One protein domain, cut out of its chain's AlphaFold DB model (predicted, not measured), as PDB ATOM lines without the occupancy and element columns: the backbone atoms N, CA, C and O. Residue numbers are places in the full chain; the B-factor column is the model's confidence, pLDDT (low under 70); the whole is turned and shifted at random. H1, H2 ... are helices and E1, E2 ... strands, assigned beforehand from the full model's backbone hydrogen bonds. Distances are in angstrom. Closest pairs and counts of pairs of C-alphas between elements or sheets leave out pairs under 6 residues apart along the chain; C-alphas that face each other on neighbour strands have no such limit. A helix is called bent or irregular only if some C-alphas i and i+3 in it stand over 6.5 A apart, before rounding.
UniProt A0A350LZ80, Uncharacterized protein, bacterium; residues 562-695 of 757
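What this domain is: This is residues 562 to 695 of the 757 residues of an uncharacterized protein of bacterium (UniProt A0A350LZ80). A small twisted sheet of four strands has H1 and H2 over one face and H3 along part of the other. Beyond its E3 edge, H4 and H5 form a helical hairpin, H4 next to E3 and H5 farther out, off the sheet. The printed part has 134 residues, with five named helices and four named strands in the order E1, H1, E2, H2, E3, E4, H3, H4, H5. The sheet is mixed, in the order E1, E2, E4, E3, and the class is mixed, helices and strands. The whole is compact, with a radius of gyration of the C-alphas of 14.9 A and spans of 40 by 34 by 29 A.

Where its parts are: E1, residues 572 to 574, begins at C-alpha 572 (-47.647, 29.684, -18.323). H1 is residues 591 to 596, irregular, with C-alphas 592 and 595 8.3 A apart. E2 is residues 599 to 603, 13.5 A. H2 is residues 612 to 624, 18.3 A. E3 is residues 628 to 632, 12.2 A, and E4 residues 637 to 642, 16.6 A. H3, residues 643 to 656, is 20.1 A long and irregular, with C-alphas 644 and 647 7.6 A apart. H4 is residues 661 to 673, 18.5 A. H5, residues 677 to 693, runs 24.6 A to C-alpha 693 (-15.250, 35.601, -5.562).

How they stand to each other: E1 and E2 are parallel, with N 573 and O 599 2.9 A apart, within hydrogen-bond range. E1, H1 and E2 make a strand-helix-strand unit, two parallel neighbour strands with a helix between, its crossover right-handed. E2 and E4 are antiparallel, N 602 to O 638 at 2.8 A. E3 and E4 form a hairpin, N 629 to O 641 at 2.8 A. E2, H2 and E3 make a split unit, with E4 between the strands, also right-handed. H1 and H2 are on the same face, at heights over the sheet of 7.2 A and 9.8 A. They only just touch, with 3 pairs of C-alphas within 8 A, the closest Leu 591 and Thr 618 at 6.9 A. H3 is on the opposite face, at a height of 10.1 A. H4 only grazes the sheet, its Ile 670 and Ile 631 of E3 being the closest C-alphas at 4.9 A. H4 and H5 touch, opposite ways at a shallow tilt of 20 degrees, Gly 668 and Gly 680 closest at 4.0 A. In H2, H4 and H5 every O i to N i+4 pair is within hydrogen-bond range; H3 has 6 of 10, and H1 0 of 2, with 2 of 3 O i to N i+3 pairs.

The domain as a whole: The C-alphas farthest apart, of Arg 593 and Lys 693, are 42.6 A apart. The printed part has no cut. The link E1 to H1 is long, residues 575 to 590. Residues 607 to 609 and 695 are under 70 in pLDDT.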
ATOM      1  N   MET A 562     -33.638  31.715 -14.261       92.12
ATOM      2  CA  MET A 562     -34.743  30.767 -14.063       92.12
ATOM      3  C   MET A 562     -35.708  30.781 -15.257       92.12
ATOM      4  O   MET A 562     -36.097  29.727 -15.758       92.12
ATOM      5  N   LYS A 563     -36.049  31.969 -15.772       92.94
ATOM      6  CA  LYS A 563     -36.936  32.153 -16.929       92.94
ATOM      7  C   LYS A 563     -36.461  31.380 -18.164       92.94
ATOM      8  O   LYS A 563     -37.304  30.910 -18.924       92.94
ATOM      9  N   LYS A 564     -35.147  31.215 -18.379       91.62
ATOM     10  CA  LYS A 564     -34.607  30.478 -19.543       91.62
ATOM     11  C   LYS A 564     -35.054  29.014 -19.576       91.62
ATOM     12  O   LYS A 564     -35.156  28.429 -20.658       91.62
ATOM     13  N   LEU A 565     -35.339  28.429 -18.411       90.38
ATOM     14  CA  LEU A 565     -35.808  27.049 -18.297       90.38
ATOM     15  C   LEU A 565     -37.185  26.850 -18.932       90.38
ATOM     16  O   LEU A 565     -37.465  25.758 -19.417       90.38
ATOM     17  N   ILE A 566     -38.008  27.897 -18.989       92.19
ATOM     18  CA  ILE A 566     -39.381  27.829 -19.484       92.19
ATOM     19  C   ILE A 566     -39.377  27.979 -21.018       92.19
ATOM     20  O   ILE A 566     -38.899  28.999 -21.530       92.19
ATOM     21  N   PRO A 567     -39.903  27.000 -21.779       90.88
ATOM     22  CA  PRO A 567     -40.045  27.113 -23.229       90.88
ATOM     23  C   PRO A 567     -40.905  28.316 -23.646       90.88
ATOM     24  O   PRO A 567     -41.795  28.761 -22.910       90.88
ATOM     25  N   LYS A 568     -40.655  28.853 -24.846       89.69
ATOM     26  CA  LYS A 568     -41.447  29.978 -25.373       89.69
ATOM     27  C   LYS A 568     -42.874  29.542 -25.714       89.69
ATOM     28  O   LYS A 568     -43.803  30.326 -25.576       89.69
ATOM     29  N   GLU A 569     -43.028  28.283 -26.100       90.44
ATOM     30  CA  GLU A 569     -44.268  27.653 -26.544       90.44
ATOM     31  C   GLU A 569     -45.125  27.152 -25.374       90.44
ATOM     32  O   GLU A 569     -46.307  26.879 -25.559       90.44
ATOM     33  N   ALA A 570     -44.539  27.041 -24.177       92.62
ATOM     34  CA  ALA A 570     -45.216  26.508 -23.002       92.62
ATOM     35  C   ALA A 570     -46.336  27.430 -22.508       92.62
ATOM     36  O   ALA A 570     -46.187  28.660 -22.493       92.62
ATOM     37  N   ILE A 571     -47.417  26.822 -22.024       94.00
ATOM     38  CA  ILE A 571     -48.509  27.521 -21.353       94.00
ATOM     39  C   ILE A 571     -48.048  27.879 -19.944       94.00
ATOM     40  O   ILE A 571     -47.624  27.020 -19.169       94.00
ATOM     41  N   VAL A 572     -48.127  29.162 -19.607       94.88
ATOM     42  CA  VAL A 572     -47.647  29.684 -18.323       94.88
ATOM     43  C   VAL A 572     -48.797  30.306 -17.553       94.88
ATOM     44  O   VAL A 572     -49.611  31.019 -18.128       94.88
ATOM     45  N   SER A 573     -48.826  30.088 -16.243       94.31
ATOM     46  CA  SER A 573     -49.567  30.913 -15.293       94.31
ATOM     47  C   SER A 573     -48.571  31.631 -14.387       94.31
ATOM     48  O   SER A 573     -47.598  31.024 -13.932       94.31
ATOM     49  N   ALA A 574     -48.752  32.933 -14.168       92.69
ATOM     50  CA  ALA A 574     -47.800  33.718 -13.388       92.69
ATOM     51  C   ALA A 574     -48.466  34.805 -12.535       92.69
ATOM     52  O   ALA A 574     -49.509  35.341 -12.910       92.69
ATOM     53  N   SER A 575     -47.839  35.173 -11.411       89.75
ATOM     54  CA  SER A 575     -48.256  36.347 -10.625       89.75
ATOM     55  C   SER A 575     -48.239  37.620 -11.486       89.75
ATOM     56  O   SER A 575     -47.381  37.776 -12.357       89.75
ATOM     57  N   SER A 576     -49.168  38.548 -11.232       84.00
ATOM     58  CA  SER A 576     -49.392  39.751 -12.058       84.00
ATOM     59  C   SER A 576     -48.169  40.661 -12.208       84.00
ATOM     60  O   SER A 576     -48.042  41.385 -13.190       84.00
ATOM     61  N   ASP A 577     -47.241  40.628 -11.254       82.31
ATOM     62  CA  ASP A 577     -46.023  41.432 -11.279       82.31
ATOM     63  C   ASP A 577     -44.895  40.845 -12.133       82.31
ATOM     64  O   ASP A 577     -43.967  41.564 -12.508       82.31
ATOM     65  N   ILE A 578     -44.969  39.551 -12.439       88.75
ATOM     66  CA  ILE A 578     -43.990  38.831 -13.259       88.75
ATOM     67  C   ILE A 578     -44.590  38.288 -14.565       88.75
ATOM     68  O   ILE A 578     -43.853  37.838 -15.442       88.75
ATOM     69  N   SER A 579     -45.906  38.374 -14.746       90.00
ATOM     70  CA  SER A 579     -46.580  38.029 -15.996       90.00
ATOM     71  C   SER A 579     -46.075  38.829 -17.218       90.00
ATOM     72  O   SER A 579     -45.921  38.201 -18.271       90.00
ATOM     73  N   PRO A 580     -45.651  40.118 -17.134       90.88
ATOM     74  CA  PRO A 580     -45.137  40.853 -18.302       90.88
ATOM     75  C   PRO A 580     -43.812  40.313 -18.856       90.88
ATOM     76  O   PRO A 580     -43.355  40.713 -19.923       90.88
ATOM     77  N   TYR A 581     -43.137  39.417 -18.132       92.69
ATOM     78  CA  TYR A 581     -41.929  38.752 -18.624       92.69
ATOM     79  C   TYR A 581     -42.267  37.486 -19.414       92.69
ATOM     80  O   TYR A 581     -41.385  36.933 -20.070       92.69
ATOM     81  N   PHE A 582     -43.517  37.036 -19.373       92.56
ATOM     82  CA  PHE A 582     -44.004  35.847 -20.058       92.56
ATOM     83  C   PHE A 582     -45.078  36.164 -21.105       92.56
ATOM     84  O   PHE A 582     -45.494  35.238 -21.783       92.56
ATOM     85  N   SER A 583     -45.483  37.421 -21.291       91.12
ATOM     86  CA  SER A 583     -46.567  37.849 -22.196       91.12
ATOM     87  C   SER A 583     -46.361  37.482 -23.666       91.12
ATOM     88  O   SER A 583     -47.331  37.200 -24.360       91.12
ATOM     89  N   GLN A 584     -45.119  37.375 -24.135       90.81
ATOM     90  CA  GLN A 584     -44.795  37.016 -25.524       90.81
ATOM     91  C   GLN A 584     -44.913  35.513 -25.797       90.81
ATOM     92  O   GLN A 584     -43.931  34.828 -26.097       90.81
ATOM     93  N   ARG A 585     -46.120  34.986 -25.623       90.88
ATOM     94  CA  ARG A 585     -46.485  33.594 -25.883       90.88
ATOM     95  C   ARG A 585     -47.971  33.500 -26.186       90.88
ATOM     96  O   ARG A 585     -48.745  34.379 -25.824       90.88
ATOM     97  N   LYS A 586     -48.365  32.378 -26.784       86.12
ATOM     98  CA  LYS A 586     -49.745  32.123 -27.210       86.12
ATOM     99  C   LYS A 586     -50.751  32.120 -26.054       86.12
ATOM    100  O   LYS A 586     -51.882  32.552 -26.232       86.12
ATOM    101  N   ILE A 587     -50.371  31.577 -24.896       88.44
ATOM    102  CA  ILE A 587     -51.265  31.449 -23.739       88.44
ATOM    103  C   ILE A 587     -50.502  31.809 -22.460       88.44
ATOM    104  O   ILE A 587     -49.502  31.175 -22.120       88.44
ATOM    105  N   LEU A 588     -51.004  32.827 -21.761       90.69
ATOM    106  CA  LEU A 588     -50.572  33.241 -20.428       90.69
ATOM    107  C   LEU A 588     -51.824  33.383 -19.573       90.69
ATOM    108  O   LEU A 588     -52.698  34.180 -19.899       90.69
ATOM    109  N   PHE A 589     -51.909  32.608 -18.504       90.19
ATOM    110  CA  PHE A 589     -53.042  32.637 -17.597       90.19
ATOM    111  C   PHE A 589     -52.753  33.471 -16.353       90.19
ATOM    112  O   PHE A 589     -51.619  33.536 -15.865       90.19
ATOM    113  N   GLY A 590     -53.822  34.044 -15.804       87.56
ATOM    114  CA  GLY A 590     -53.853  34.451 -14.407       87.56
ATOM    115  C   GLY A 590     -53.717  33.245 -13.474       87.56
ATOM    116  O   GLY A 590     -53.712  32.080 -13.895       87.56
ATOM    117  N   LEU A 591     -53.570  33.521 -12.180       90.19
ATOM    118  CA  LEU A 591     -53.411  32.473 -11.167       90.19
ATOM    119  C   LEU A 591     -54.690  31.652 -10.953       90.19
ATOM    120  O   LEU A 591     -54.618  30.516 -10.507       90.19
ATOM    121  N   ASP A 592     -55.851  32.182 -11.325       87.44
ATOM    122  CA  ASP A 592     -57.156  31.519 -11.265       87.44
ATOM    123  C   ASP A 592     -57.240  30.258 -12.140       87.44
ATOM    124  O   ASP A 592     -57.954  29.315 -11.801       87.44
ATOM    125  N   ARG A 593     -56.455  30.203 -13.222       89.69
ATOM    126  CA  ARG A 593     -56.429  29.085 -14.180       89.69
ATOM    127  C   ARG A 593     -55.108  28.322 -14.187       89.69
ATOM    128  O   ARG A 593     -54.772  27.656 -15.165       89.69
ATOM    129  N   PHE A 594     -54.344  28.369 -13.094       92.94
ATOM    130  CA  PHE A 594     -53.003  27.772 -13.062       92.94
ATOM    131  C   PHE A 594     -52.969  26.268 -13.382       92.94
ATOM    132  O   PHE A 594     -51.979  25.786 -13.923       92.94
ATOM    133  N   LYS A 595     -54.046  25.525 -13.088       93.62
ATOM    134  CA  LYS A 595     -54.140  24.072 -13.327       93.62
ATOM    135  C   LYS A 595     -54.108  23.696 -14.814       93.62
ATOM    136  O   LYS A 595     -53.761  22.570 -15.170       93.62
ATOM    137  N   GLU A 596     -54.463  24.640 -15.682       92.19
ATOM    138  CA  GLU A 596     -54.413  24.481 -17.136       92.19
ATOM    139  C   GLU A 596     -53.018  24.776 -17.711       92.19
ATOM    140  O   GLU A 596     -52.775  24.497 -18.883       92.19
ATOM    141  N   ALA A 597     -52.098  25.326 -16.911       94.12
ATOM    142  CA  ALA A 597     -50.759  25.689 -17.357       94.12
ATOM    143  C   ALA A 597     -49.760  24.525 -17.267       94.12
ATOM    144  O   ALA A 597     -49.879  23.629 -16.430       94.12
ATOM    145  N   ASP A 598     -48.727  24.578 -18.107       95.38
ATOM    146  CA  ASP A 598     -47.586  23.660 -18.048       95.38
ATOM    147  C   ASP A 598     -46.606  24.084 -16.938       95.38
ATOM    148  O   ASP A 598     -45.986  23.244 -16.283       95.38
ATOM    149  N   TYR A 599     -46.493  25.398 -16.708       95.88
ATOM    150  CA  TYR A 599     -45.657  26.000 -15.670       95.88
ATOM    151  C   TYR A 599     -46.440  27.043 -14.873       95.88
ATOM    152  O   TYR A 599     -47.129  27.888 -15.447       95.88
ATOM    153  N   LEU A 600     -46.263  27.030 -13.553       96.31
ATOM    154  CA  LEU A 600     -46.779  28.051 -12.644       96.31
ATOM    155  C   LEU A 600     -45.606  28.773 -11.978       96.31
ATOM    156  O   LEU A 600     -44.747  28.130 -11.377       96.31
ATOM    157  N   ILE A 601     -45.588  30.105 -12.056       95.50
ATOM    158  CA  ILE A 601     -44.582  30.945 -11.402       95.50
ATOM    159  C   ILE A 601     -45.256  31.908 -10.435       95.50
ATOM    160  O   ILE A 601     -46.060  32.751 -10.829       95.50
ATOM    161  N   LEU A 602     -44.884  31.826  -9.165       94.56
ATOM    162  CA  LEU A 602     -45.393  32.706  -8.123       94.56
ATOM    163  C   LEU A 602     -44.288  33.617  -7.609       94.56
ATOM    164  O   LEU A 602     -43.153  33.178  -7.420       94.56
ATOM    165  N   ASN A 603     -44.637  34.870  -7.333       91.06
ATOM    166  CA  ASN A 603     -43.821  35.757  -6.518       91.06
ATOM    167  C   ASN A 603     -44.496  35.979  -5.160       91.06
ATOM    168  O   ASN A 603     -45.527  36.639  -5.076       91.06
ATOM    169  N   THR A 604     -43.889  35.462  -4.094       89.56
ATOM    170  CA  THR A 604     -44.417  35.547  -2.729       89.56
ATOM    171  C   THR A 604     -43.863  36.728  -1.937       89.56
ATOM    172  O   THR A 604     -44.131  36.842  -0.742       89.56
ATOM    173  N   ILE A 605     -43.055  37.600  -2.551       83.75
ATOM    174  CA  ILE A 605     -42.597  38.815  -1.873       83.75
ATOM    175  C   ILE A 605     -43.784  39.770  -1.721       83.75
ATOM    176  O   ILE A 605     -44.346  40.179  -2.744       83.75
ATOM    177  N   PRO A 606     -44.122  40.179  -0.479       72.19
ATOM    178  CA  PRO A 606     -45.250  41.056  -0.222       72.19
ATOM    179  C   PRO A 606     -45.225  42.308  -1.089       72.19
ATOM    180  O   PRO A 606     -44.192  42.965  -1.261       72.19
ATOM    181  N   SER A 607     -46.386  42.651  -1.630       67.69
ATOM    182  CA  SER A 607     -46.572  43.871  -2.389       67.69
ATOM    183  C   SER A 607     -47.971  44.423  -2.193       67.69
ATOM    184  O   SER A 607     -48.929  43.668  -2.137       67.69
ATOM    185  N   ILE A 608     -48.075  45.748  -2.157       60.25
ATOM    186  CA  ILE A 608     -49.337  46.481  -1.977       60.25
ATOM    187  C   ILE A 608     -50.308  46.252  -3.149       60.25
ATOM    188  O   ILE A 608     -51.511  46.418  -3.004       60.25
ATOM    189  N   TRP A 609     -49.781  45.875  -4.313       61.28
ATOM    190  CA  TRP A 609     -50.540  45.717  -5.554       61.28
ATOM    191  C   TRP A 609     -50.882  44.266  -5.885       61.28
ATOM    192  O   TRP A 609     -51.629  44.012  -6.823       61.28
ATOM    193  N   ILE A 610     -50.301  43.321  -5.148       70.38
ATOM    194  CA  ILE A 610     -50.554  41.899  -5.339       70.38
ATOM    195  C   ILE A 610     -51.499  41.465  -4.236       70.38
ATOM    196  O   ILE A 610     -51.234  41.707  -3.059       70.38
ATOM    197  N   ASP A 611     -52.563  40.770  -4.617       80.62
ATOM    198  CA  ASP A 611     -53.372  40.030  -3.664       80.62
ATOM    199  C   ASP A 611     -52.545  38.858  -3.107       80.62
ATOM    200  O   ASP A 611     -52.487  37.760  -3.667       80.62
ATOM    201  N   MET A 612     -51.830  39.132  -2.016       85.12
ATOM    202  CA  MET A 612     -50.974  38.152  -1.356       85.12
ATOM    203  C   MET A 612     -51.780  37.008  -0.745       85.12
ATOM    204  O   MET A 612     -51.253  35.904  -0.627       85.12
ATOM    205  N   GLU A 613     -53.044  37.238  -0.383       88.19
ATOM    206  CA  GLU A 613     -53.930  36.173   0.077       88.19
ATOM    207  C   GLU A 613     -54.191  35.192  -1.066       88.19
ATOM    208  O   GLU A 613     -53.994  33.985  -0.904       88.19
ATOM    209  N   PHE A 614     -54.508  35.707  -2.255       88.69
ATOM    210  CA  PHE A 614     -54.710  34.884  -3.440       88.69
ATOM    211  C   PHE A 614     -53.434  34.166  -3.901       88.69
ATOM    212  O   PHE A 614     -53.480  32.975  -4.228       88.69
ATOM    213  N   VAL A 615     -52.274  34.833  -3.865       91.69
ATOM    214  CA  VAL A 615     -50.978  34.193  -4.167       91.69
ATOM    215  C   VAL A 615     -50.677  33.065  -3.181       91.69
ATOM    216  O   VAL A 615     -50.324  31.965  -3.604       91.69
ATOM    217  N   ASN A 616     -50.853  33.300  -1.879       92.81
ATOM    218  CA  ASN A 616     -50.597  32.289  -0.851       92.81
ATOM    219  C   ASN A 616     -51.589  31.123  -0.938       92.81
ATOM    220  O   ASN A 616     -51.202  29.966  -0.765       92.81
ATOM    221  N   LYS A 617     -52.860  31.399  -1.252       94.50
ATOM    222  CA  LYS A 617     -53.863  30.365  -1.531       94.50
ATOM    223  C   LYS A 617     -53.437  29.500  -2.717       94.50
ATOM    224  O   LYS A 617     -53.384  28.280  -2.581       94.50
ATOM    225  N   THR A 618     -53.056  30.125  -3.829       95.50
ATOM    226  CA  THR A 618     -52.589  29.430  -5.039       95.50
ATOM    227  C   THR A 618     -51.345  28.589  -4.755       95.50
ATOM    228  O   THR A 618     -51.280  27.435  -5.168       95.50
ATOM    229  N   LEU A 619     -50.383  29.117  -3.989       96.00
ATOM    230  CA  LEU A 619     -49.197  28.373  -3.558       96.00
ATOM    231  C   LEU A 619     -49.577  27.108  -2.777       96.00
ATOM    232  O   LEU A 619     -49.093  26.021  -3.081       96.00
ATOM    233  N   ASN A 620     -50.464  27.239  -1.791       95.69
ATOM    234  CA  ASN A 620     -50.915  26.112  -0.976       95.69
ATOM    235  C   ASN A 620     -51.675  25.062  -1.796       95.69
ATOM    236  O   ASN A 620     -51.549  23.866  -1.529       95.69
ATOM    237  N   GLU A 621     -52.466  25.489  -2.780       96.06
ATOM    238  CA  GLU A 621     -53.138  24.584  -3.713       96.06
ATOM    239  C   GLU A 621     -52.134  23.857  -4.613       96.06
ATOM    240  O   GLU A 621     -52.211  22.636  -4.735       96.06
ATOM    241  N   ALA A 622     -51.157  24.571  -5.178       95.38
ATOM    242  CA  ALA A 622     -50.117  23.998  -6.030       95.38
ATOM    243  C   ALA A 622     -49.228  22.991  -5.280       95.38
ATOM    244  O   ALA A 622     -48.910  21.938  -5.821       95.38
ATOM    245  N   LEU A 623     -48.894  23.253  -4.009       95.38
ATOM    246  CA  LEU A 623     -48.143  22.316  -3.158       95.38
ATOM    247  C   LEU A 623     -48.907  21.012  -2.871       95.38
ATOM    248  O   LEU A 623     -48.287  19.978  -2.630       95.38
ATOM    249  N   LYS A 624     -50.245  21.052  -2.869       95.19
ATOM    250  CA  LYS A 624     -51.109  19.878  -2.655       95.19
ATOM    251  C   LYS A 624     -51.488  19.174  -3.961       95.19
ATOM    252  O   LYS A 624     -51.995  18.050  -3.920       95.19
ATOM    253  N   ALA A 625     -51.288  19.827  -5.102       93.25
ATOM    254  CA  ALA A 625     -51.645  19.307  -6.411       93.25
ATOM    255  C   ALA A 625     -50.747  18.114  -6.778       93.25
ATOM    256  O   ALA A 625     -49.526  18.168  -6.658       93.25
ATOM    257  N   LYS A 626     -51.350  17.002  -7.215       90.25
ATOM    258  CA  LYS A 626     -50.606  15.767  -7.533       90.25
ATOM    259  C   LYS A 626     -49.908  15.822  -8.893       90.25
ATOM    260  O   LYS A 626     -48.969  15.058  -9.120       90.25
ATOM    261  N   ASP A 627     -50.407  16.660  -9.786       92.31
ATOM    262  CA  ASP A 627     -49.988  16.850 -11.174       92.31
ATOM    263  C   ASP A 627     -48.896  17.915 -11.338       92.31
ATOM    264  O   ASP A 627     -48.227  17.929 -12.371       92.31
ATOM    265  N   PHE A 628     -48.665  18.741 -10.317       94.06
ATOM    266  CA  PHE A 628     -47.582  19.720 -10.278       94.06
ATOM    267  C   PHE A 628     -46.442  19.271  -9.368       94.06
ATOM    268  O   PHE A 628     -46.624  18.550  -8.387       94.06
ATOM    269  N   GLN A 629     -45.246  19.728  -9.710       93.19
ATOM    270  CA  GLN A 629     -44.024  19.489  -8.967       93.19
ATOM    271  C   GLN A 629     -43.304  20.809  -8.758       93.19
ATOM    272  O   GLN A 629     -43.021  21.532  -9.715       93.19
ATOM    273  N   LEU A 630     -43.030  21.133  -7.495       94.75
ATOM    274  CA  LEU A 630     -42.168  22.253  -7.149       94.75
ATOM    275  C   LEU A 630     -40.750  21.925  -7.614       94.75
ATOM    276  O   LEU A 630     -40.243  20.850  -7.309       94.75
ATOM    277  N   ILE A 631     -40.123  22.842  -8.344       92.19
ATOM    278  CA  ILE A 631     -38.754  22.667  -8.846       92.19
ATOM    279  C   ILE A 631     -37.825  23.809  -8.443       92.19
ATOM    280  O   ILE A 631     -36.615  23.624  -8.433       92.19
ATOM    281  N   PHE A 632     -38.344  24.981  -8.082       93.12
ATOM    282  CA  PHE A 632     -37.515  26.078  -7.583       93.12
ATOM    283  C   PHE A 632     -38.287  26.936  -6.583       93.12
ATOM    284  O   PHE A 632     -39.456  27.230  -6.814       93.12
ATOM    285  N   ASP A 633     -37.630  27.329  -5.491       92.38
ATOM    286  CA  ASP A 633     -38.248  27.956  -4.310       92.38
ATOM    287  C   ASP A 633     -37.340  29.008  -3.627       92.38
ATOM    288  O   ASP A 633     -37.333  29.162  -2.404       92.38
ATOM    289  N   LYS A 634     -36.506  29.729  -4.391       89.81
ATOM    290  CA  LYS A 634     -35.553  30.717  -3.838       89.81
ATOM    291  C   LYS A 634     -35.962  32.159  -4.130       89.81
ATOM    292  O   LYS A 634     -36.631  32.457  -5.113       89.81
ATOM    293  N   GLU A 635     -35.511  33.081  -3.272       86.75
ATOM    294  CA  GLU A 635     -35.698  34.541  -3.426       86.75
ATOM    295  C   GLU A 635     -37.175  34.985  -3.534       86.75
ATOM    296  O   GLU A 635     -37.512  35.987  -4.180       86.75
ATOM    297  N   GLY A 636     -38.073  34.222  -2.899       87.94
ATOM    298  CA  GLY A 636     -39.517  34.445  -2.949       87.94
ATOM    299  C   GLY A 636     -40.155  34.096  -4.294       87.94
ATOM    300  O   GLY A 636     -41.288  34.499  -4.537       87.94
ATOM    301  N   PHE A 637     -39.449  33.389  -5.177       93.38
ATOM    302  CA  PHE A 637     -40.042  32.802  -6.371       93.38
ATOM    303  C   PHE A 637     -40.321  31.328  -6.150       93.38
ATOM    304  O   PHE A 637     -39.454  30.606  -5.663       93.38
ATOM    305  N   TYR A 638     -41.499  30.890  -6.580       95.62
ATOM    306  CA  TYR A 638     -41.842  29.479  -6.664       95.62
ATOM    307  C   TYR A 638     -42.126  29.135  -8.115       95.62
ATOM    308  O   TYR A 638     -42.966  29.774  -8.745       95.62
ATOM    309  N   LEU A 639     -41.425  28.137  -8.639       95.75
ATOM    310  CA  LEU A 639     -41.651  27.582  -9.964       95.75
ATOM    311  C   LEU A 639     -42.145  26.152  -9.804       95.75
ATOM    312  O   LEU A 639     -41.434  25.292  -9.281       95.75
ATOM    313  N   PHE A 640     -43.346  25.913 -10.304       96.25
ATOM    314  CA  PHE A 640     -43.909  24.587 -10.458       96.25
ATOM    315  C   PHE A 640     -43.917  24.208 -11.933       96.25
ATOM    316  O   PHE A 640     -44.176  25.043 -12.804       96.25
ATOM    317  N   VAL A 641     -43.674  22.932 -12.197       95.25
ATOM    318  CA  VAL A 641     -43.835  22.317 -13.512       95.25
ATOM    319  C   VAL A 641     -44.864  21.203 -13.408       95.25
ATOM    320  O   VAL A 641     -44.907  20.468 -12.420       95.25
ATOM    321  N   LYS A 642     -45.715  21.076 -14.420       94.50
ATOM    322  CA  LYS A 642     -46.606  19.928 -14.546       94.50
ATOM    323  C   LYS A 642     -45.766  18.684 -14.837       94.50
ATOM    324  O   LYS A 642     -44.899  18.728 -15.705       94.50
ATOM    325  N   LYS A 643     -46.004  17.572 -14.136       90.88
ATOM    326  CA  LYS A 643     -45.132  16.375 -14.165       90.88
ATOM    327  C   LYS A 643     -44.829  15.845 -15.569       90.88
ATOM    328  O   LYS A 643     -43.717  15.407 -15.832       90.88
ATOM    329  N   SER A 644     -45.778  15.960 -16.499       89.12
ATOM    330  CA  SER A 644     -45.583  15.585 -17.907       89.12
ATOM    331  C   SER A 644     -44.476  16.371 -18.631       89.12
ATOM    332  O   SER A 644     -44.048  15.961 -19.702       89.12
ATOM    333  N   TYR A 645     -44.014  17.492 -18.071       87.06
ATOM    334  CA  TYR A 645     -42.987  18.373 -18.638       87.06
ATOM    335  C   TYR A 645     -41.673  18.383 -17.838       87.06
ATOM    336  O   TYR A 645     -40.760  19.148 -18.163       87.06
ATOM    337  N   GLU A 646     -41.544  17.543 -16.808       85.12
ATOM    338  CA  GLU A 646     -40.353  17.487 -15.952       85.12
ATOM    339  C   GLU A 646     -39.088  17.099 -16.735       85.12
ATOM    340  O   GLU A 646     -38.064  17.779 -16.639       85.12
ATOM    341  N   GLU A 647     -39.161  16.069 -17.585       84.19
ATOM    342  CA  GLU A 647     -38.025  15.641 -18.418       84.19
ATOM    343  C   GLU A 647     -37.558  16.745 -19.376       84.19
ATOM    344  O   GLU A 647     -36.355  16.956 -19.569       84.19
ATOM    345  N   ASN A 648     -38.505  17.503 -19.940       83.38
ATOM    346  CA  ASN A 648     -38.196  18.633 -20.809       83.38
ATOM    347  C   ASN A 648     -37.388  19.690 -20.040       83.38
ATOM    348  O   ASN A 648     -36.336  20.131 -20.508       83.38
ATOM    349  N   LEU A 649     -37.805  20.021 -18.816       85.19
ATOM    350  CA  LEU A 649     -37.073  20.947 -17.955       85.19
ATOM    351  C   LEU A 649     -35.657  20.446 -17.630       85.19
ATOM    352  O   LEU A 649     -34.691  21.200 -17.776       85.19
ATOM    353  N   LEU A 650     -35.520  19.178 -17.233       83.88
ATOM    354  CA  LEU A 650     -34.229  18.565 -16.908       83.88
ATOM    355  C   LEU A 650     -33.263  18.575 -18.095       83.88
ATOM    356  O   LEU A 650     -32.074  18.864 -17.927       83.88
ATOM    357  N   SER A 651     -33.767  18.306 -19.301       84.50
ATOM    358  CA  SER A 651     -32.965  18.387 -20.522       84.50
ATOM    359  C   SER A 651     -32.453  19.816 -20.749       84.50
ATOM    360  O   SER A 651     -31.250  20.029 -20.893       84.50
ATOM    361  N   ARG A 652     -33.334  20.821 -20.658       84.44
ATOM    362  CA  ARG A 652     -33.007  22.241 -20.860       84.44
ATOM    363  C   ARG A 652     -32.022  22.774 -19.827       84.44
ATOM    364  O   ARG A 652     -31.134  23.551 -20.177       84.44
ATOM    365  N   MET A 653     -32.141  22.337 -18.575       85.31
ATOM    366  CA  MET A 653     -31.259  22.739 -17.479       85.31
ATOM    367  C   MET A 653     -29.776  22.468 -17.782       85.31
ATOM    368  O   MET A 653     -28.919  23.265 -17.397       85.31
ATOM    369  N   LYS A 654     -29.463  21.383 -18.504       77.75
ATOM    370  CA  LYS A 654     -28.084  21.027 -18.886       77.75
ATOM    371  C   LYS A 654     -27.494  21.960 -19.947       77.75
ATOM    372  O   LYS A 654     -26.294  22.208 -19.920       77.75
ATOM    373  N   PHE A 655     -28.323  22.478 -20.854       75.88
ATOM    374  CA  PHE A 655     -27.867  23.242 -22.022       75.88
ATOM    375  C   PHE A 655     -27.976  24.761 -21.857       75.88
ATOM    376  O   PHE A 655     -27.193  25.496 -22.451       75.88
ATOM    377  N   LEU A 656     -28.944  25.252 -21.077       76.44
ATOM    378  CA  LEU A 656     -29.265  26.685 -21.019       76.44
ATOM    379  C   LEU A 656     -28.587  27.430 -19.866       76.44
ATOM    380  O   LEU A 656     -28.438  28.652 -19.931       76.44
ATOM    381  N   LEU A 657     -28.183  26.715 -18.818       76.62
ATOM    382  CA  LEU A 657     -27.578  27.309 -17.633       76.62
ATOM    383  C   LEU A 657     -26.047  27.267 -17.725       76.62
ATOM    384  O   LEU A 657     -25.406  26.264 -17.399       76.62
ATOM    385  N   LEU A 658     -25.466  28.395 -18.147       74.88
ATOM    386  CA  LEU A 658     -24.017  28.646 -18.129       74.88
ATOM    387  C   LEU A 658     -23.461  28.533 -16.700       74.88
ATOM    388  O   LEU A 658     -24.205  28.732 -15.748       74.88
ATOM    389  N   SER A 659     -22.162  28.277 -16.524       82.19
ATOM    390  CA  SER A 659     -21.505  28.178 -15.203       82.19
ATOM    391  C   SER A 659     -21.384  29.532 -14.483       82.19
ATOM    392  O   SER A 659     -20.293  30.068 -14.293       82.19
ATOM    393  N   SER A 660     -22.521  30.102 -14.095       88.38
ATOM    394  CA  SER A 660     -22.650  31.309 -13.283       88.38
ATOM    395  C   SER A 660     -23.092  30.951 -11.854       88.38
ATOM    396  O   SER A 660     -23.682  29.885 -11.642       88.38
ATOM    397  N   PRO A 661     -22.850  31.824 -10.857       88.62
ATOM    398  CA  PRO A 661     -23.356  31.615  -9.501       88.62
ATOM    399  C   PRO A 661     -24.872  31.344  -9.453       88.62
ATOM    400  O   PRO A 661     -25.318  30.441  -8.749       88.62
ATOM    401  N   GLN A 662     -25.652  32.084 -10.248       90.62
ATOM    402  CA  GLN A 662     -27.112  31.988 -10.314       90.62
ATOM    403  C   GLN A 662     -27.558  30.646 -10.895       90.62
ATOM    404  O   GLN A 662     -28.463  30.011 -10.366       90.62
ATOM    405  N   SER A 663     -26.896  30.185 -11.956       91.50
ATOM    406  CA  SER A 663     -27.171  28.881 -12.555       91.50
ATOM    407  C   SER A 663     -26.929  27.740 -11.576       91.50
ATOM    408  O   SER A 663     -27.758  26.842 -11.474       91.50
ATOM    409  N   HIS A 664     -25.823  27.782 -10.829       92.44
ATOM    410  CA  HIS A 664     -25.528  26.788  -9.797       92.44
ATOM    411  C   HIS A 664     -26.544  26.836  -8.642       92.44
ATOM    412  O   HIS A 664     -26.985  25.792  -8.168       92.44
ATOM    413  N   LEU A 665     -26.990  28.031  -8.236       92.25
ATOM    414  CA  LEU A 665     -28.083  28.191  -7.270       92.25
ATOM    415  C   LEU A 665     -29.392  27.561  -7.782       92.25
ATOM    416  O   LEU A 665     -30.058  26.835  -7.048       92.25
ATOM    417  N   ILE A 666     -29.758  27.813  -9.039       92.88
ATOM    418  CA  ILE A 666     -30.981  27.273  -9.644       92.88
ATOM    419  C   ILE A 666     -30.900  25.749  -9.761       92.88
ATOM    420  O   ILE A 666     -31.807  25.064  -9.297       92.88
ATOM    421  N   ARG A 667     -29.803  25.205 -10.307       92.94
ATOM    422  CA  ARG A 667     -29.595  23.749 -10.415       92.94
ATOM    423  C   ARG A 667     -29.615  23.071  -9.053       92.94
ATOM    424  O   ARG A 667     -30.256  22.036  -8.909       92.94
ATOM    425  N   GLY A 668     -28.967  23.669  -8.054       93.00
ATOM    426  CA  GLY A 668     -29.000  23.173  -6.682       93.00
ATOM    427  C   GLY A 668     -30.427  23.075  -6.142       93.00
ATOM    428  O   GLY A 668     -30.825  22.017  -5.665       93.00
ATOM    429  N   SER A 669     -31.228  24.138  -6.282       93.19
ATOM    430  CA  SER A 669     -32.634  24.149  -5.841       93.19
ATOM    431  C   SER A 669     -33.479  23.115  -6.580       93.19
ATOM    432  O   SER A 669     -34.242  22.403  -5.930       93.19
ATOM    433  N   ILE A 670     -33.272  22.947  -7.888       93.19
ATOM    434  CA  ILE A 670     -33.947  21.906  -8.671       93.19
ATOM    435  C   ILE A 670     -33.598  20.520  -8.138       93.19
ATOM    436  O   ILE A 670     -34.499  19.799  -7.723       93.19
ATOM    437  N   TYR A 671     -32.319  20.154  -8.055       93.38
ATOM    438  CA  TYR A 671     -31.926  18.822  -7.587       93.38
ATOM    439  C   TYR A 671     -32.429  18.508  -6.172       93.38
ATOM    440  O   TYR A 671     -32.893  17.397  -5.930       93.38
ATOM    441  N   PHE A 672     -32.415  19.479  -5.252       92.88
ATOM    442  CA  PHE A 672     -32.990  19.289  -3.917       92.88
ATOM    443  C   PHE A 672     -34.500  19.026  -3.958       92.88
ATOM    444  O   PHE A 672     -34.973  18.102  -3.296       92.88
ATOM    445  N   ASN A 673     -35.252  19.784  -4.758       90.94
ATOM    446  CA  ASN A 673     -36.689  19.567  -4.925       90.94
ATOM    447  C   ASN A 673     -37.008  18.223  -5.617       90.94
ATOM    448  O   ASN A 673     -38.035  17.609  -5.330       90.94
ATOM    449  N   LEU A 674     -36.097  17.722  -6.459       89.56
ATOM    450  CA  LEU A 674     -36.168  16.396  -7.090       89.56
ATOM    451  C   LEU A 674     -35.656  15.248  -6.206       89.56
ATOM    452  O   LEU A 674     -35.662  14.097  -6.636       89.56
ATOM    453  N   LYS A 675     -35.226  15.531  -4.970       90.88
ATOM    454  CA  LYS A 675     -34.615  14.562  -4.038       90.88
ATOM    455  C   LYS A 675     -33.273  13.974  -4.513       90.88
ATOM    456  O   LYS A 675     -32.825  12.962  -3.981       90.88
ATOM    457  N   GLU A 676     -32.585  14.628  -5.449       92.25
ATOM    458  CA  GLU A 676     -31.204  14.324  -5.860       92.25
ATOM    459  C   GLU A 676     -30.192  15.124  -5.010       92.25
ATOM    460  O   GLU A 676     -29.414  15.938  -5.514       92.25
ATOM    461  N   GLU A 677     -30.220  14.922  -3.689       93.06
ATOM    462  CA  GLU A 677     -29.528  15.783  -2.713       93.06
ATOM    463  C   GLU A 677     -28.012  15.914  -2.949       93.06
ATOM    464  O   GLU A 677     -27.473  17.012  -2.817       93.06
ATOM    465  N   ASP A 678     -27.321  14.841  -3.350       92.50
ATOM    466  CA  ASP A 678     -25.865  14.863  -3.568       92.50
ATOM    467  C   ASP A 678     -25.459  15.801  -4.714       92.50
ATOM    468  O   ASP A 678     -24.518  16.592  -4.588       92.50
ATOM    469  N   ARG A 679     -26.207  15.767  -5.823       92.44
ATOM    470  CA  ARG A 679     -26.001  16.680  -6.957       92.44
ATOM    471  C   ARG A 679     -26.376  18.106  -6.581       92.44
ATOM    472  O   ARG A 679     -25.662  19.043  -6.936       92.44
ATOM    473  N   GLY A 680     -27.466  18.276  -5.831       92.94
ATOM    474  CA  GLY A 680     -27.879  19.582  -5.324       92.94
ATOM    475  C   GLY A 680     -26.818  20.224  -4.431       92.94
ATOM    476  O   GLY A 680     -26.528  21.416  -4.560       92.94
ATOM    477  N   LEU A 681     -26.196  19.426  -3.563       94.56
ATOM    478  CA  LEU A 681     -25.137  19.863  -2.662       94.56
ATOM    479  C   LEU A 681     -23.881  20.308  -3.420       94.56
ATOM    480  O   LEU A 681     -23.305  21.345  -3.082       94.56
ATOM    481  N   ASP A 682     -23.460  19.554  -4.438       94.62
ATOM    482  CA  ASP A 682     -22.325  19.918  -5.295       94.62
ATOM    483  C   ASP A 682     -22.566  21.259  -6.012       94.62
ATOM    484  O   ASP A 682     -21.724  22.160  -5.990       94.62
ATOM    485  N   GLU A 683     -23.766  21.449  -6.563       94.62
ATOM    486  CA  GLU A 683     -24.144  22.698  -7.222       94.62
ATOM    487  C   GLU A 683     -24.176  23.888  -6.249       94.62
ATOM    488  O   GLU A 683     -23.610  24.940  -6.554       94.62
ATOM    489  N   TYR A 684     -24.730  23.738  -5.043       94.62
ATOM    490  CA  TYR A 684     -24.687  24.812  -4.044       94.62
ATOM    491  C   TYR A 684     -23.272  25.150  -3.575       94.62
ATOM    492  O   TYR A 684     -22.962  26.333  -3.416       94.62
ATOM    493  N   LYS A 685     -22.379  24.166  -3.420       93.56
ATOM    494  CA  LYS A 685     -20.966  24.429  -3.098       93.56
ATOM    495  C   LYS A 685     -20.279  25.241  -4.196       93.56
ATOM    496  O   LYS A 685     -19.566  26.203  -3.897       93.56
ATOM    497  N   LYS A 686     -20.535  24.921  -5.470       93.75
ATOM    498  CA  LYS A 686     -20.047  25.723  -6.607       93.75
ATOM    499  C   LYS A 686     -20.629  27.139  -6.590       93.75
ATOM    500  O   LYS A 686     -19.883  28.094  -6.805       93.75
ATOM    501  N   ALA A 687     -21.920  27.296  -6.280       91.94
ATOM    502  CA  ALA A 687     -22.547  28.612  -6.137       91.94
ATOM    503  C   ALA A 687     -21.862  29.446  -5.040       91.94
ATOM    504  O   ALA A 687     -21.479  30.586  -5.300       91.94
ATOM    505  N   VAL A 688     -21.629  28.869  -3.853       92.38
ATOM    506  CA  VAL A 688     -20.905  29.516  -2.741       92.38
ATOM    507  C   VAL A 688     -19.508  29.955  -3.176       92.38
ATOM    508  O   VAL A 688     -19.131  31.110  -2.961       92.38
ATOM    509  N   LEU A 689     -18.749  29.076  -3.837       91.88
ATOM    510  CA  LEU A 689     -17.400  29.389  -4.315       91.88
ATOM    511  C   LEU A 689     -17.400  30.580  -5.282       91.88
ATOM    512  O   LEU A 689     -16.563  31.477  -5.173       91.88
ATOM    513  N   LEU A 690     -18.333  30.598  -6.234       90.19
ATOM    514  CA  LEU A 690     -18.409  31.650  -7.246       90.19
ATOM    515  C   LEU A 690     -18.920  32.972  -6.665       90.19
ATOM    516  O   LEU A 690     -18.353  34.025  -6.962       90.19
ATOM    517  N   TYR A 691     -19.925  32.936  -5.792       89.44
ATOM    518  CA  TYR A 691     -20.401  34.130  -5.099       89.44
ATOM    519  C   TYR A 691     -19.336  34.721  -4.163       89.44
ATOM    520  O   TYR A 691     -19.200  35.942  -4.085       89.44
ATOM    521  N   SER A 692     -18.511  33.886  -3.524       86.56
ATOM    522  CA  SER A 692     -17.415  34.328  -2.645       86.56
ATOM    523  C   SER A 692     -16.332  35.112  -3.389       86.56
ATOM    524  O   SER A 692     -15.691  35.995  -2.811       86.56
ATOM    525  N   LYS A 693     -16.149  34.835  -4.687       85.56
ATOM    526  CA  LYS A 693     -15.250  35.601  -5.562       85.56
ATOM    527  C   LYS A 693     -15.809  36.988  -5.905       85.56
ATOM    528  O   LYS A 693     -15.032  37.879  -6.236       85.56
ATOM    529  N   ASN A 694     -17.122  37.203  -5.784       72.50
ATOM    530  CA  ASN A 694     -17.806  38.428  -6.202       72.50
ATOM    531  C   ASN A 694     -18.483  39.139  -5.006       72.50
ATOM    532  O   ASN A 694     -19.704  39.129  -4.847       72.50
ATOM    533  N   LYS A 695     -17.672  39.732  -4.115       59.81
ATOM    534  CA  LYS A 695     -18.058  40.082  -2.728       59.81
ATOM    535  C   LYS A 695     -19.105  41.195  -2.535       59.81
ATOM    536  O   LYS A 695     -19.655  41.281  -1.441       59.81
TER     537      LYS A 695